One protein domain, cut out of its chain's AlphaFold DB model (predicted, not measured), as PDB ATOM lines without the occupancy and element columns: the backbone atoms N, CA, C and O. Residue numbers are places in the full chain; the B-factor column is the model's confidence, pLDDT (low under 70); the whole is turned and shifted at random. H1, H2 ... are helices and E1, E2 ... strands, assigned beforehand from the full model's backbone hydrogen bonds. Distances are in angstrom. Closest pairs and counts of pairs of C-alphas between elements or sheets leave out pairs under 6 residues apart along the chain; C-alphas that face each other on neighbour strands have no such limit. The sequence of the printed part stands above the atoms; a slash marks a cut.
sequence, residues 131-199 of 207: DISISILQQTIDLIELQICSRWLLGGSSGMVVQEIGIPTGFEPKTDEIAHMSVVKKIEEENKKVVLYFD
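Overview. This is residues 131 to 199 of the 207 residues of an uncharacterized protein of Mytilus galloprovincialis (UniProt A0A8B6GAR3). A three-stranded antiparallel sheet, order E3 - E5 - E4, has short helix H1 over one face; a long hairpin, E1 and E2, runs past on the E3 side. The 69 printed residues, mostly strand, run E1 E2 E3 H1 E4 E5. The whole is elongated, 42 by 22 by 22 A, and only just compact, close to loose, with radius of gyration of the C-alphas 13.1 A.

Along the chain. Find E3 at residues 161 to 166, E5 at 193 to 198, E4 at 186 to 190, H1 at 175 to 179. E1, 131 to 139, begins at C-alpha 131 (372.862, 224.120, 339.641) and spans 23.7 A; E2, 144 to 152, spans 26.1 A.

Arrangement. N 163 and O 196 of E3 and E5 are 2.9 A apart, as are N 188 and O 195 of hairpin E4 and E5, and N 133 and O 149 of hairpin E1 and E2. E3, H1 and E4 form a split strand-helix-strand unit, same-way strands with E5 between, its crossover right-handed. H1 is on the sheet, its height 9.4 A; its closest C-alpha pair with E4 is Ala 179 and Ile 187, 7.2 A. H1's O i to N i+4 pair is within hydrogen-bond range. E2 and E3 are apart.

Size, cuts and confidence. The farthest C-alphas, Ile 141 and Gly 156, are 42.3 A apart. The printed part has no cut and no long link; no printed residue is under 70 in pLDDT.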
ATOM      1  N   ASP A 131     372.297 222.892 340.184       90.38
ATOM      2  CA  ASP A 131     372.862 224.120 339.641       90.38
ATOM      3  C   ASP A 131     371.705 225.001 339.177       90.38
ATOM      4  O   ASP A 131     370.876 224.555 338.381       90.38
ATOM      5  N   ILE A 132     371.605 226.207 339.732       90.38
ATOM      6  CA  ILE A 132     370.502 227.132 339.469       90.38
ATOM      7  C   ILE A 132     371.105 228.445 338.993       90.38
ATOM      8  O   ILE A 132     371.854 229.095 339.723       90.38
ATOM      9  N   SER A 133     370.736 228.853 337.783       90.81
ATOM     10  CA  SER A 133     371.114 230.141 337.213       90.81
ATOM     11  C   SER A 133     369.875 230.996 337.001       90.81
ATOM     12  O   SER A 133     368.907 230.550 336.381       90.81
ATOM     13  N   ILE A 134     369.927 232.232 337.488       91.62
ATOM     14  CA  ILE A 134     368.859 233.218 337.341       91.62
ATOM     15  C   ILE A 134     369.422 234.386 336.537       91.62
ATOM     16  O   ILE A 134     370.443 234.963 336.914       91.62
ATOM     17  N   SER A 135     368.750 234.739 335.449       92.94
ATOM     18  CA  SER A 135     369.072 235.897 334.617       92.94
ATOM     19  C   SER A 135     367.840 236.770 334.428       92.94
ATOM     20  O   SER A 135     366.753 236.272 334.144       92.94
ATOM     21  N   ILE A 136     368.021 238.080 334.569       92.56
ATOM     22  CA  ILE A 136     366.978 239.069 334.294       92.56
ATOM     23  C   ILE A 136     367.057 239.395 332.803       92.56
ATOM     24  O   ILE A 136     368.080 239.906 332.347       92.56
ATOM     25  N   LEU A 137     366.006 239.068 332.051       91.94
ATOM     26  CA  LEU A 137     365.929 239.349 330.615       91.94
ATOM     27  C   LEU A 137     365.504 240.794 330.360       91.94
ATOM     28  O   LEU A 137     366.098 241.486 329.535       91.94
ATOM     29  N   GLN A 138     364.521 241.268 331.124       91.62
ATOM     30  CA  GLN A 138     364.004 242.624 331.033       91.62
ATOM     31  C   GLN A 138     363.604 243.136 332.415       91.62
ATOM     32  O   GLN A 138     363.035 242.406 333.224       91.62
ATOM     33  N   GLN A 139     363.883 244.412 332.679       91.06
ATOM     34  CA  GLN A 139     363.452 245.092 333.895       91.06
ATOM     35  C   GLN A 139     363.017 246.519 333.562       91.06
ATOM     36  O   GLN A 139     363.825 247.357 333.161       91.06
ATOM     37  N   THR A 140     361.732 246.789 333.740       88.81
ATOM     38  CA  THR A 140     361.125 248.121 333.700       88.81
ATOM     39  C   THR A 140     360.453 248.412 335.044       88.81
ATOM     40  O   THR A 140     360.556 247.626 335.984       88.81
ATOM     41  N   ILE A 141     359.793 249.566 335.159       86.44
ATOM     42  CA  ILE A 141     359.041 249.934 336.369       86.44
ATOM     43  C   ILE A 141     357.866 248.966 336.594       86.44
ATOM     44  O   ILE A 141     357.584 248.622 337.737       86.44
ATOM     45  N   ASP A 142     357.253 248.478 335.511       89.94
ATOM     46  CA  ASP A 142     356.009 247.698 335.552       89.94
ATOM     47  C   ASP A 142     356.188 246.220 335.155       89.94
ATOM     48  O   ASP A 142     355.233 245.446 335.192       89.94
ATOM     49  N   LEU A 143     357.390 245.804 334.735       90.19
ATOM     50  CA  LEU A 143     357.652 244.443 334.262       90.19
ATOM     51  C   LEU A 143     359.053 243.973 334.646       90.19
ATOM     52  O   LEU A 143     360.044 244.649 334.380       90.19
ATOM     53  N   ILE A 144     359.129 242.762 335.190       90.81
ATOM     54  CA  ILE A 144     360.381 242.036 335.389       90.81
ATOM     55  C   ILE A 144     360.232 240.680 334.709       90.81
ATOM     56  O   ILE A 144     359.377 239.885 335.089       90.81
ATOM     57  N   GLU A 145     361.070 240.421 333.713       91.31
ATOM     58  CA  GLU A 145     361.142 239.139 333.023       91.31
ATOM     59  C   GLU A 145     362.367 238.367 333.517       91.31
ATOM     60  O   GLU A 145     363.505 238.842 333.437       91.31
ATOM     61  N   LEU A 146     362.122 237.173 334.051       90.19
ATOM     62  CA  LEU A 146     363.140 236.307 334.633       90.19
ATOM     63  C   LEU A 146     363.271 235.031 333.810       90.19
ATOM     64  O   LEU A 146     362.287 234.341 333.561       90.19
ATOM     65  N   GLN A 147     364.506 234.667 333.481       90.06
ATOM     66  CA  GLN A 147     364.847 233.338 333.003       90.06
ATOM     67  C   GLN A 147     365.550 232.579 334.123       90.06
ATOM     68  O   GLN A 147     366.584 233.007 334.642       90.06
ATOM     69  N   ILE A 148     364.971 231.441 334.496       90.50
ATOM     70  CA  ILE A 148     365.489 230.571 335.547       90.50
ATOM     71  C   ILE A 148     365.779 229.213 334.922       90.50
ATOM     72  O   ILE A 148     364.876 228.555 334.408       90.50
ATOM     73  N   CYS A 149     367.036 228.788 334.985       89.56
ATOM     74  CA  CYS A 149     367.457 227.468 334.533       89.56
ATOM     75  C   CYS A 149     367.950 226.660 335.729       89.56
ATOM     76  O   CYS A 149     368.705 227.164 336.561       89.56
ATOM     77  N   SER A 150     367.541 225.397 335.778       91.06
ATOM     78  CA  SER A 150     367.900 224.459 336.836       91.06
ATOM     79  C   SER A 150     368.453 223.183 336.218       91.06
ATOM     80  O   SER A 150     367.907 222.680 335.235       91.06
ATOM     81  N   ARG A 151     369.515 222.638 336.810       90.56
ATOM     82  CA  ARG A 151     370.167 221.408 336.355       90.56
ATOM     83  C   ARG A 151     370.470 220.495 337.531       90.56
ATOM     84  O   ARG A 151     371.018 220.933 338.539       90.56
ATOM     85  N   TRP A 152     370.142 219.217 337.385       92.31
ATOM     86  CA  TRP A 152     370.484 218.191 338.367       92.31
ATOM     87  C   TRP A 152     371.976 217.856 338.289       92.31
ATOM     88  O   TRP A 152     372.498 217.591 337.206       92.31
ATOM     89  N   LEU A 153     372.674 217.895 339.426       90.25
ATOM     90  CA  LEU A 153     374.125 217.689 339.485       90.25
ATOM     91  C   LEU A 153     374.536 216.273 339.887       90.25
ATOM     92  O   LEU A 153     375.700 215.908 339.709       90.25
ATOM     93  N   LEU A 154     373.621 215.480 340.442       87.50
ATOM     94  CA  LEU A 154     373.931 214.123 340.889       87.50
ATOM     95  C   LEU A 154     373.589 213.088 339.805       87.50
ATOM     96  O   LEU A 154     372.987 213.391 338.777       87.50
ATOM     97  N   GLY A 155     374.007 211.843 340.026       85.44
ATOM     98  CA  GLY A 155     373.632 210.726 339.159       85.44
ATOM     99  C   GLY A 155     372.167 210.315 339.338       85.44
ATOM    100  O   GLY A 155     371.576 210.530 340.395       85.44
ATOM    101  N   GLY A 156     371.599 209.675 338.314       86.69
ATOM    102  CA  GLY A 156     370.219 209.182 338.331       86.69
ATOM    103  C   GLY A 156     369.172 210.261 338.035       86.69
ATOM    104  O   GLY A 156     369.503 211.347 337.563       86.69
ATOM    105  N   SER A 157     367.901 209.937 338.287       87.19
ATOM    106  CA  SER A 157     366.795 210.899 338.181       87.19
ATOM    107  C   SER A 157     366.709 211.739 339.456       87.19
ATOM    108  O   SER A 157     366.911 211.218 340.555       87.19
ATOM    109  N   SER A 158     366.381 213.025 339.316       90.25
ATOM    110  CA  SER A 158     366.121 213.912 340.455       90.25
ATOM    111  C   SER A 158     364.855 213.525 341.229       90.25
ATOM    112  O   SER A 158     364.676 213.973 342.358       90.25
ATOM    113  N   GLY A 159     363.957 212.744 340.611       90.06
ATOM    114  CA  GLY A 159     362.573 212.611 341.060       90.06
ATOM    115  C   GLY A 159     361.822 213.944 340.990       90.06
ATOM    116  O   GLY A 159     362.316 214.902 340.390       90.06
ATOM    117  N   MET A 160     360.649 213.997 341.628       92.00
ATOM    118  CA  MET A 160     359.793 215.187 341.641       92.00
ATOM    119  C   MET A 160     360.516 216.377 342.278       92.00
ATOM    120  O   MET A 160     361.013 216.285 343.402       92.00
ATOM    121  N   VAL A 161     360.531 217.504 341.570       92.38
ATOM    122  CA  VAL A 161     361.191 218.739 342.002       92.38
ATOM    123  C   VAL A 161     360.157 219.830 342.228       92.38
ATOM    124  O   VAL A 161     359.230 220.006 341.440       92.38
ATOM    125  N   VAL A 162     360.358 220.588 343.303       92.69
ATOM    126  CA  VAL A 162     359.590 221.791 343.616       92.69
ATOM    127  C   VAL A 162     360.522 222.992 343.515       92.69
ATOM    128  O   VAL A 162     361.588 223.002 344.132       92.69
ATOM    129  N   GLN A 163     360.128 223.995 342.736       91.75
ATOM    130  CA  GLN A 163     360.853 225.251 342.594       91.75
ATOM    131  C   GLN A 163     360.021 226.394 343.167       91.75
ATOM    132  O   GLN A 163     358.959 226.722 342.643       91.75
ATOM    133  N   GLU A 164     360.517 227.004 344.242       92.94
ATOM    134  CA  GLU A 164     359.893 228.167 344.870       92.94
ATOM    135  C   GLU A 164     360.571 229.454 344.397       92.94
ATOM    136  O   GLU A 164     361.783 229.629 344.545       92.94
ATOM    137  N   ILE A 165     359.781 230.365 343.836       91.50
ATOM    138  CA  ILE A 165     360.245 231.643 343.298       91.50
ATOM    139  C   ILE A 165     359.601 232.755 344.118       91.50
ATOM    140  O   ILE A 165     358.390 232.957 344.060       91.50
ATOM    141  N   GLY A 166     360.410 233.479 344.892       91.69
ATOM    142  CA  GLY A 166     359.952 234.643 345.647       91.69
ATOM    143  C   GLY A 166     359.631 235.820 344.726       91.69
ATOM    144  O   GLY A 166     360.434 236.175 343.864       91.69
ATOM    145  N   ILE A 167     358.473 236.439 344.929       89.94
ATOM    146  CA  ILE A 167     357.997 237.583 344.153       89.94
ATOM    147  C   ILE A 167     358.418 238.879 344.867       89.94
ATOM    148  O   ILE A 167     358.125 239.048 346.060       89.94
ATOM    149  N   PRO A 168     359.092 239.814 344.173       88.25
ATOM    150  CA  PRO A 168     359.410 241.126 344.725       88.25
ATOM    151  C   PRO A 168     358.159 241.889 345.170       88.25
ATOM    152  O   PRO A 168     357.078 241.766 344.601       88.25
ATOM    153  N   THR A 169     358.300 242.732 346.190       86.06
ATOM    154  CA  THR A 169     357.185 243.557 346.672       86.06
ATOM    155  C   THR A 169     356.681 244.506 345.586       86.06
ATOM    156  O   THR A 169     357.480 245.246 345.019       86.06
ATOM    157  N   GLY A 170     355.364 244.531 345.362       87.50
ATOM    158  CA  GLY A 170     354.724 245.391 344.358       87.50
ATOM    159  C   GLY A 170     354.581 244.756 342.973       87.50
ATOM    160  O   GLY A 170     354.060 245.411 342.080       87.50
ATOM    161  N   PHE A 171     355.003 243.501 342.805       88.94
ATOM    162  CA  PHE A 171     354.833 242.731 341.575       88.94
ATOM    163  C   PHE A 171     353.901 241.542 341.801       88.94
ATOM    164  O   PHE A 171     353.813 241.012 342.910       88.94
ATOM    165  N   GLU A 172     353.252 241.105 340.726       89.25
ATOM    166  CA  GLU A 172     352.448 239.886 340.670       89.25
ATOM    167  C   GLU A 172     352.943 239.000 339.517       89.25
ATOM    168  O   GLU A 172     353.390 239.518 338.486       89.25
ATOM    169  N   PRO A 173     352.932 237.671 339.687       88.88
ATOM    170  CA  PRO A 173     353.406 236.744 338.676       88.88
ATOM    171  C   PRO A 173     352.374 236.599 337.555       88.88
ATOM    172  O   PRO A 173     351.174 236.532 337.798       88.88
ATOM    173  N   LYS A 174     352.841 236.465 336.313       88.25
ATOM    174  CA  LYS A 174     351.978 236.084 335.188       88.25
ATOM    175  C   LYS A 174     351.941 234.566 335.048       88.25
ATOM    176  O   LYS A 174     352.725 233.984 334.299       88.25
ATOM    177  N   THR A 175     351.059 233.911 335.794       84.69
ATOM    178  CA  THR A 175     350.984 232.442 335.825       84.69
ATOM    179  C   THR A 175     350.422 231.819 334.549       84.69
ATOM    180  O   THR A 175     350.809 230.696 334.228       84.69
ATOM    181  N   ASP A 176     349.626 232.552 333.768       84.56
ATOM    182  CA  ASP A 176     349.094 232.084 332.478       84.56
ATOM    183  C   ASP A 176     350.207 231.699 331.487       84.56
ATOM    184  O   ASP A 176     350.161 230.640 330.863       84.56
ATOM    185  N   GLU A 177     351.258 232.518 331.385       80.81
ATOM    186  CA  GLU A 177     352.393 232.266 330.484       80.81
ATOM    187  C   GLU A 177     353.183 231.014 330.908       80.81
ATOM    188  O   GLU A 177     353.625 230.225 330.070       80.81
ATOM    189  N   ILE A 178     353.298 230.787 332.219       82.44
ATOM    190  CA  ILE A 178     354.017 229.648 332.804       82.44
ATOM    191  C   ILE A 178     353.195 228.358 332.664       82.44
ATOM    192  O   ILE A 178     353.755 227.293 332.406       82.44
ATOM    193  N   ALA A 179     351.867 228.436 332.784       79.88
ATOM    194  CA  ALA A 179     350.964 227.289 332.664       79.88
ATOM    195  C   ALA A 179     351.021 226.624 331.278       79.88
ATOM    196  O   ALA A 179     350.748 225.430 331.148       79.88
ATOM    197  N   HIS A 180     351.416 227.369 330.244       80.38
ATOM    198  CA  HIS A 180     351.615 226.834 328.897       80.38
ATOM    199  C   HIS A 180     352.906 226.012 328.737       80.38
ATOM    200  O   HIS A 180     353.071 225.308 327.735       80.38
ATOM    201  N   MET A 181     353.820 226.044 329.710       81.69
ATOM    202  CA  MET A 181     355.043 225.247 329.677       81.69
ATOM    203  C   MET A 181     354.738 223.781 330.012       81.69
ATOM    204  O   MET A 181     354.522 223.426 331.164       81.69
ATOM    205  N   SER A 182     354.816 222.894 329.015       81.25
ATOM    206  CA  SER A 182     354.541 221.446 329.168       81.25
ATOM    207  C   SER A 182     355.372 220.713 330.239       81.25
ATOM    208  O   SER A 182     355.010 219.616 330.675       81.25
ATOM    209  N   VAL A 183     356.495 221.308 330.648       86.25
ATOM    210  CA  VAL A 183     357.406 220.778 331.670       86.25
ATOM    211  C   VAL A 183     356.828 220.967 333.082       86.25
ATOM    212  O   VAL A 183     357.092 220.150 333.962       86.25
ATOM    213  N   VAL A 184     356.015 222.006 333.299       90.44
ATOM    214  CA  VAL A 184     355.416 222.316 334.602       90.44
ATOM    215  C   VAL A 184     354.144 221.488 334.779       90.44
ATOM    216  O   VAL A 184     353.244 221.512 333.944       90.44
ATOM    217  N   LYS A 185     354.059 220.730 335.874       91.50
ATOM    218  CA  LYS A 185     352.900 219.876 336.181       91.50
ATOM    219  C   LYS A 185     351.834 220.570 337.001       91.50
ATOM    220  O   LYS A 185     350.656 220.245 336.877       91.50
ATOM    221  N   LYS A 186     352.250 221.489 337.863       91.56
ATOM    222  CA  LYS A 186     351.362 222.234 338.745       91.56
ATOM    223  C   LYS A 186     352.001 223.570 339.094       91.56
ATOM    224  O   LYS A 186     353.226 223.663 339.189       91.56
ATOM    225  N   ILE A 187     351.150 224.570 339.285       92.31
ATOM    226  CA  ILE A 187     351.512 225.916 339.716       92.31
ATOM    227  C   ILE A 187     350.646 226.244 340.926       92.31
ATOM    228  O   ILE A 187     349.441 225.990 340.912       92.31
ATOM    229  N   GLU A 188     351.261 226.784 341.969       92.31
ATOM    230  CA  GLU A 188     350.564 227.338 343.126       92.31
ATOM    231  C   GLU A 188     351.110 228.726 343.442       92.31
ATOM    232  O   GLU A 188     352.316 228.966 343.370       92.31
ATOM    233  N   GLU A 189     350.220 229.636 343.816       88.81
ATOM    234  CA  GLU A 189     350.580 230.953 344.326       88.81
ATOM    235  C   GLU A 189     350.330 230.976 345.833       88.81
ATOM    236  O   GLU A 189     349.230 230.685 346.303       88.81
ATOM    237  N   GLU A 190     351.359 231.309 346.607       85.31
ATOM    238  CA  GLU A 190     351.285 231.337 348.066       85.31
ATOM    239  C   GLU A 190     352.096 232.531 348.578       85.31
ATOM    240  O   GLU A 190     353.244 232.681 348.197       85.31
ATOM    241  N   ASN A 191     351.541 233.391 349.440       76.38
ATOM    242  CA  ASN A 191     352.281 234.393 350.234       76.38
ATOM    243  C   ASN A 191     353.541 235.018 349.572       76.38
ATOM    244  O   ASN A 191     354.647 234.894 350.099       76.38
ATOM    245  N   LYS A 192     353.381 235.731 348.445       85.88
ATOM    246  CA  LYS A 192     354.482 236.370 347.681       85.88
ATOM    247  C   LYS A 192     355.527 235.391 347.120       85.88
ATOM    248  O   LYS A 192     356.688 235.760 346.955       85.88
ATOM    249  N   LYS A 193     355.139 234.164 346.795       91.75
ATOM    250  CA  LYS A 193     355.928 233.230 345.987       91.75
ATOM    251  C   LYS A 193     355.042 232.487 344.985       91.75
ATOM    252  O   LYS A 193     353.847 232.301 345.212       91.75
ATOM    253  N   VAL A 194     355.660 232.046 343.895       91.62
ATOM    254  CA  VAL A 194     355.105 231.041 342.980       91.62
ATOM    255  C   VAL A 194     355.832 229.728 343.217       91.62
ATOM    256  O   VAL A 194     357.060 229.705 343.317       91.62
ATOM    257  N   VAL A 195     355.079 228.640 343.302       93.50
ATOM    258  CA  VAL A 195     355.588 227.286 343.489       93.50
ATOM    259  C   VAL A 195     355.306 226.482 342.226       93.50
ATOM    260  O   VAL A 195     354.153 226.297 341.837       93.50
ATOM    261  N   LEU A 196     356.370 226.012 341.580       92.81
ATOM    262  CA  LEU A 196     356.312 225.210 340.360       92.81
ATOM    263  C   LEU A 196     356.689 223.762 340.665       92.81
ATOM    264  O   LEU A 196     357.691 223.502 341.333       92.81
ATOM    265  N   TYR A 197     355.909 222.822 340.138       93.75
ATOM    266  CA  TYR A 197     356.122 221.389 340.325       93.75
ATOM    267  C   TYR A 197     356.552 220.728 339.014       93.75
ATOM    268  O   TYR A 197     355.903 220.911 337.981       93.75
ATOM    269  N   PHE A 198     357.604 219.913 339.070       92.94
ATOM    270  CA  PHE A 198     358.168 219.170 337.943       92.94
ATOM    271  C   PHE A 198     358.281 217.684 338.293       92.94
ATOM    272  O   PHE A 198     358.627 217.350 339.425       92.94
ATOM    273  N   ASP A 199     358.060 216.791 337.325       91.62
ATOM    274  CA  ASP A 199     358.277 215.348 337.529       91.62
ATOM    275  C   ASP A 199     359.763 215.014 337.708       91.62
ATOM    276  O   ASP A 199     360.107 214.149 338.509       91.62
TER     277      ASP A 199